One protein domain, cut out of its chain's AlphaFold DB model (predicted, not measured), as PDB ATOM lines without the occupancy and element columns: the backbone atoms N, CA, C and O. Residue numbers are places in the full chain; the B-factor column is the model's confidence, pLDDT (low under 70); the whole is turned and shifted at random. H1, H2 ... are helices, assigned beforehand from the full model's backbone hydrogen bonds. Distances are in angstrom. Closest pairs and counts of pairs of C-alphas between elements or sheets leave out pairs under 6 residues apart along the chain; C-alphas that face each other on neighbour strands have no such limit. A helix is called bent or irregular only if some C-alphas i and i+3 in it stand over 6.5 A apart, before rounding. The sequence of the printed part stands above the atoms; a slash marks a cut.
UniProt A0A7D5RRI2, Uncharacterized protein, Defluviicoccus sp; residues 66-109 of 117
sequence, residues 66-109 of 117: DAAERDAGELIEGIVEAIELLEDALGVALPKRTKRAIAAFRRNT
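What this domain is: This is residues 66 to 109 of the 117 residues of an uncharacterized protein of Defluviicoccus sp (UniProt A0A7D5RRI2). A long helix, H2, makes most of the longest axis, and a shorter helix, H3, folds back over it and crosses it obliquely, the two near each other at just one place, Val 80 and Ile 102. Residues 66 to 72, of which 66 to 71 belong to the short helix H1, stick out beyond the first residue of H2, and at the other end of H2 residues 87 to 92, of which 87 to 90 belong to H2, also stand free. The printed part has 44 residues, with three named helices in the order H1, H2, H3 and no named strand; the class is all helix. The whole is only just loose, close to compact, with a radius of gyration of the C-alphas of 11.5 A, and in outline it is a rod spanning 35 by 17 by 13 A.

Where its parts are: The longest helix is H2, residues 73 to 90, which is 25.7 A from first to last C-alpha; it runs from C-alpha 73 at (203.922, 229.758, 198.568) to C-alpha 90 at (228.762, 229.540, 192.013). H3 is residues 96 to 108, 18.9 A long, and its last C-alpha, that of Asn 108, is at (206.980, 239.615, 203.721). H1 is residues 66 to 71, 8.9 A long, beginning with C-alpha 66 at (196.031, 235.198, 194.575). No helix is bent or irregular.

How they stand to each other: H2 and H3 are close but not clearly touching, with 1 pair of C-alphas within 8 A: those of Val 80 and Ile 102, the closest, 6.8 A apart. Their centres are 11.9 A apart. Their lines stand at a steep tilt of 43 degrees, and they run opposite ways. H1 and H2 meet only through their link. H1 and H3 are apart. In H1 and H2 every O i to N i+4 pair is within hydrogen-bond range, and in H3 8 of 9 are.

The domain as a whole: The two C-alphas farthest apart are those of Ala 67 and Gly 91, at 35.4 A, while the first and last printed C-alphas, those of Asp 66 and Thr 109, are 15.1 A apart. Without the stretches that stand free, the body has 31 residues and spans 24 by 20 by 9 A. The printed part has no cut. Both links are tight: 1 residue between H1 and H2, and 5 residues between H2 and H3. The mean pLDDT of the printed part is 79.8. The model's confidence is low, under 70, at residues 66 to 73, and the mean pLDDT of H1 is 53.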
ATOM      1  N   ASP A  66     196.059 235.214 193.112       46.59
ATOM      2  CA  ASP A  66     196.031 235.198 194.575       46.59
ATOM      3  C   ASP A  66     195.754 233.826 195.230       46.59
ATOM      4  O   ASP A  66     196.259 233.568 196.318       46.59
ATOM      5  N   ALA A  67     194.940 232.946 194.638       52.09
ATOM      6  CA  ALA A  67     194.694 231.595 195.155       52.09
ATOM      7  C   ALA A  67     195.808 230.618 194.740       52.09
ATOM      8  O   ALA A  67     196.309 229.874 195.578       52.09
ATOM      9  N   ALA A  68     196.291 230.704 193.497       53.97
ATOM     10  CA  ALA A  68     197.464 229.946 193.055       53.97
ATOM     11  C   ALA A  68     198.747 230.371 193.802       53.97
ATOM     12  O   ALA A  68     199.597 229.537 194.098       53.97
ATOM     13  N   GLU A  69     198.878 231.651 194.155       54.25
ATOM     14  CA  GLU A  69     199.962 232.204 194.974       54.25
ATOM     15  C   GLU A  69     199.879 231.736 196.435       54.25
ATOM     16  O   GLU A  69     200.919 231.528 197.063       54.25
ATOM     17  N   ARG A  70     198.667 231.520 196.973       57.66
ATOM     18  CA  ARG A  70     198.473 230.917 198.306       57.66
ATOM     19  C   ARG A  70     198.919 229.460 198.337       57.66
ATOM     20  O   ARG A  70     199.609 229.076 199.279       57.66
ATOM     21  N   ASP A  71     198.584 228.688 197.309       55.75
ATOM     22  CA  ASP A  71     198.898 227.256 197.254       55.75
ATOM     23  C   ASP A  71     200.345 226.977 196.810       55.75
ATOM     24  O   ASP A  71     200.917 225.945 197.157       55.75
ATOM     25  N   ALA A  72     200.980 227.910 196.092       64.00
ATOM     26  CA  ALA A  72     202.362 227.792 195.622       64.00
ATOM     27  C   ALA A  72     203.391 228.528 196.498       64.00
ATOM     28  O   ALA A  72     204.549 228.657 196.092       64.00
ATOM     29  N   GLY A  73     203.014 229.008 197.689       66.94
ATOM     30  CA  GLY A  73     203.922 229.758 198.568       66.94
ATOM     31  C   GLY A  73     205.235 229.018 198.853       66.94
ATOM     32  O   GLY A  73     206.312 229.605 198.757       66.94
ATOM     33  N   GLU A  74     205.152 227.707 199.094       71.06
ATOM     34  CA  GLU A  74     206.316 226.838 199.331       71.06
ATOM     35  C   GLU A  74     207.174 226.643 198.068       71.06
ATOM     36  O   GLU A  74     208.399 226.580 198.146       71.06
ATOM     37  N   LEU A  75     206.555 226.613 196.882       75.44
ATOM     38  CA  LEU A  75     207.275 226.512 195.609       75.44
ATOM     39  C   LEU A  75     208.075 227.788 195.323       75.44
ATOM     40  O   LEU A  75     209.232 227.716 194.906       75.44
ATOM     41  N   ILE A  76     207.470 228.956 195.543       80.31
ATOM     42  CA  ILE A  76     208.138 230.249 195.346       80.31
ATOM     43  C   ILE A  76     209.290 230.397 196.347       80.31
ATOM     44  O   ILE A  76     210.378 230.818 195.953       80.31
ATOM     45  N   GLU A  77     209.082 230.007 197.608       81.94
ATOM     46  CA  GLU A  77     210.143 229.972 198.621       81.94
ATOM     47  C   GLU A  77     211.305 229.071 198.182       81.94
ATOM     48  O   GLU A  77     212.444 229.540 198.143       81.94
ATOM     49  N   GLY A  78     211.021 227.843 197.735       81.31
ATOM     50  CA  GLY A  78     212.040 226.911 197.249       81.31
ATOM     51  C   GLY A  78     212.824 227.428 196.035       81.31
ATOM     52  O   GLY A  78     214.038 227.240 195.950       81.31
ATOM     53  N   ILE A  79     212.176 228.147 195.109       85.25
ATOM     54  CA  ILE A  79     212.865 228.787 193.973       85.25
ATOM     55  C   ILE A  79     213.790 229.908 194.460       85.25
ATOM     56  O   ILE A  79     214.922 230.017 193.987       85.25
ATOM     57  N   VAL A  80     213.331 230.750 195.391       86.25
ATOM     58  CA  VAL A  80     214.158 231.827 195.957       86.25
ATOM     59  C   VAL A  80     215.373 231.248 196.682       86.25
ATOM     60  O   VAL A  80     216.481 231.742 196.484       86.25
ATOM     61  N   GLU A  81     215.195 230.181 197.460       86.56
ATOM     62  CA  GLU A  81     216.291 229.480 198.139       86.56
ATOM     63  C   GLU A  81     217.283 228.860 197.164       86.56
ATOM     64  O   GLU A  81     218.487 229.030 197.338       86.56
ATOM     65  N   ALA A  82     216.801 228.214 196.102       86.38
ATOM     66  CA  ALA A  82     217.667 227.666 195.067       86.38
ATOM     67  C   ALA A  82     218.500 228.764 194.387       86.38
ATOM     68  O   ALA A  82     219.685 228.571 194.133       86.38
ATOM     69  N   ILE A  83     217.909 229.930 194.116       88.00
ATOM     70  CA  ILE A  83     218.618 231.066 193.513       88.00
ATOM     71  C   ILE A  83     219.677 231.636 194.471       88.00
ATOM     72  O   ILE A  83     220.792 231.908 194.026       88.00
ATOM     73  N   GLU A  84     219.352 231.805 195.757       86.75
ATOM     74  CA  GLU A  84     220.310 232.234 196.792       86.75
ATOM     75  C   GLU A  84     221.474 231.231 196.904       86.75
ATOM     76  O   GLU A  84     222.639 231.621 196.852       86.75
ATOM     77  N   LEU A  85     221.166 229.930 196.953       87.75
ATOM     78  CA  LEU A  85     222.163 228.862 197.022       87.75
ATOM     79  C   LEU A  85     223.068 228.843 195.788       87.75
ATOM     80  O   LEU A  85     224.271 228.641 195.916       87.75
ATOM     81  N   LEU A  86     222.513 229.043 194.591       86.19
ATOM     82  CA  LEU A  86     223.293 229.091 193.353       86.19
ATOM     83  C   LEU A  86     224.196 230.330 193.287       86.19
ATOM     84  O   LEU A  86     225.313 230.214 192.790       86.19
ATOM     85  N   GLU A  87     223.753 231.490 193.787       88.62
ATOM     86  CA  GLU A  87     224.614 232.678 193.919       88.62
ATOM     87  C   GLU A  87     225.826 232.377 194.807       88.62
ATOM     88  O   GLU A  87     226.958 232.641 194.393       88.62
ATOM     89  N   ASP A  88     225.598 231.769 195.973       87.19
ATOM     90  CA  ASP A  88     226.656 231.442 196.933       87.19
ATOM     91  C   ASP A  88     227.582 230.328 196.419       87.19
ATOM     92  O   ASP A  88     228.806 230.459 196.461       87.19
ATOM     93  N   ALA A  89     227.014 229.242 195.889       87.50
ATOM     94  CA  ALA A  89     227.763 228.074 195.428       87.50
ATOM     95  C   ALA A  89     228.592 228.359 194.170       87.50
ATOM     96  O   ALA A  89     229.683 227.809 194.011       87.50
ATOM     97  N   LEU A  90     228.083 229.201 193.265       86.62
ATOM     98  CA  LEU A  90     228.762 229.540 192.013       86.62
ATOM     99  C   LEU A  90     229.561 230.846 192.106       86.62
ATOM    100  O   LEU A  90     230.293 231.175 191.172       86.62
ATOM    101  N   GLY A  91     229.419 231.613 193.192       87.00
ATOM    102  CA  GLY A  91     230.044 232.928 193.355       87.00
ATOM    103  C   GLY A  91     229.590 233.955 192.310       87.00
ATOM    104  O   GLY A  91     230.303 234.923 192.034       87.00
ATOM    105  N   VAL A  92     228.428 233.741 191.683       84.56
ATOM    106  CA  VAL A  92     227.907 234.603 190.616       84.56
ATOM    107  C   VAL A  92     226.996 235.651 191.225       84.56
ATOM    108  O   VAL A  92     225.893 235.349 191.669       84.56
ATOM    109  N   ALA A  93     227.428 236.910 191.178       87.19
ATOM    110  CA  ALA A  93     226.627 238.013 191.687       87.19
ATOM    111  C   ALA A  93     225.297 238.138 190.926       87.19
ATOM    112  O   ALA A  93     225.274 238.416 189.722       87.19
ATOM    113  N   LEU A  94     224.179 238.019 191.642       87.19
ATOM    114  CA  LEU A  94     222.860 238.219 191.057       87.19
ATOM    115  C   LEU A  94     222.669 239.677 190.613       87.19
ATOM    116  O   LEU A  94     223.145 240.614 191.273       87.19
ATOM    117  N   PRO A  95     221.893 239.913 189.542       91.06
ATOM    118  CA  PRO A  95     221.519 241.258 189.135       91.06
ATOM    119  C   PRO A  95     220.871 242.044 190.282       91.06
ATOM    120  O   PRO A  95     220.045 241.523 191.033       91.06
ATOM    121  N   LYS A  96     221.161 243.352 190.372       89.31
ATOM    122  CA  LYS A  96     220.599 244.245 191.410       89.31
ATOM    123  C   LYS A  96     219.068 244.173 191.502       89.31
ATOM    124  O   LYS A  96     218.511 244.276 192.592       89.31
ATOM    125  N   ARG A  97     218.386 244.003 190.362       87.69
ATOM    126  CA  ARG A  97     216.924 243.844 190.295       87.69
ATOM    127  C   ARG A  97     216.465 242.560 190.993       87.69
ATOM    128  O   ARG A  97     215.530 242.624 191.782       87.69
ATOM    129  N   THR A  98     217.152 241.445 190.752       84.38
ATOM    130  CA  THR A  98     216.884 240.148 191.388       84.38
ATOM    131  C   THR A  98     217.107 240.224 192.896       84.38
ATOM    132  O   THR A  98     216.207 239.879 193.654       84.38
ATOM    133  N   LYS A  99     218.229 240.807 193.348       87.44
ATOM    134  CA  LYS A  99     218.502 241.003 194.788       87.44
ATOM    135  C   LYS A  99     217.418 241.819 195.491       87.44
ATOM    136  O   LYS A  99     216.995 241.478 196.589       87.44
ATOM    137  N   ARG A 100     216.926 242.885 194.850       87.25
ATOM    138  CA  ARG A 100     215.815 243.695 195.382       87.25
ATOM    139  C   ARG A 100     214.505 242.913 195.459       87.25
ATOM    140  O   ARG A 100     213.776 243.092 196.428       87.25
ATOM    141  N   ALA A 101     214.213 242.079 194.461       84.69
ATOM    142  CA  ALA A 101     213.016 241.241 194.451       84.69
ATOM    143  C   ALA A 101     213.058 240.195 195.576       84.69
ATOM    144  O   ALA A 101     212.113 240.114 196.354       84.69
ATOM    145  N   ILE A 102     214.186 239.499 195.737       88.19
ATOM    146  CA  ILE A 102     214.404 238.535 196.827       88.19
ATOM    147  C   ILE A 102     214.296 239.228 198.192       88.19
ATOM    148  O   ILE A 102     213.554 238.778 199.061       88.19
ATOM    149  N   ALA A 103     214.944 240.382 198.376       86.50
ATOM    150  CA  ALA A 103     214.849 241.141 199.625       86.50
ATOM    151  C   ALA A 103     213.425 241.656 199.916       86.50
ATOM    152  O   ALA A 103     213.038 241.810 201.072       86.50
ATOM    153  N   ALA A 104     212.629 241.966 198.891       84.88
ATOM    154  CA  ALA A 104     211.219 242.307 199.067       84.88
ATOM    155  C   ALA A 104     210.391 241.087 199.482       84.88
ATOM    156  O   ALA A 104     209.618 241.196 200.430       84.88
ATOM    157  N   PHE A 105     210.614 239.938 198.842       83.81
ATOM    158  CA  PHE A 105     209.979 238.676 199.207       83.81
ATOM    159  C   PHE A 105     210.288 238.292 200.663       83.81
ATOM    160  O   PHE A 105     209.367 238.143 201.459       83.81
ATOM    161  N   ARG A 106     211.566 238.274 201.066       84.00
ATOM    162  CA  ARG A 106     211.996 237.900 202.430       84.00
ATOM    163  C   ARG A 106     211.473 238.813 203.542       84.00
ATOM    164  O   ARG A 106     211.361 238.377 204.681       84.00
ATOM    165  N   ARG A 107     211.151 240.075 203.236       84.12
ATOM    166  CA  ARG A 107     210.524 240.994 204.205       84.12
ATOM    167  C   ARG A 107     209.084 240.607 204.533       84.12
ATOM    168  O   ARG A 107     208.647 240.854 205.650       84.12
ATOM    169  N   ASN A 108     208.374 240.026 203.569       78.44
ATOM    170  CA  ASN A 108     206.980 239.615 203.721       78.44
ATOM    171  C   ASN A 108     206.856 238.135 204.111       78.44
ATOM    172  O   ASN A 108     205.900 237.754 204.778       78.44
ATOM    173  N   THR A 109     207.841 237.325 203.722       77.88
ATOM    174  CA  THR A 109     207.870 235.877 203.920       77.88
ATOM    175  C   THR A 109     209.228 235.492 204.516       77.88
ATOM    176  O   THR A 109     210.192 235.273 203.771       77.88
TER     177      THR A 109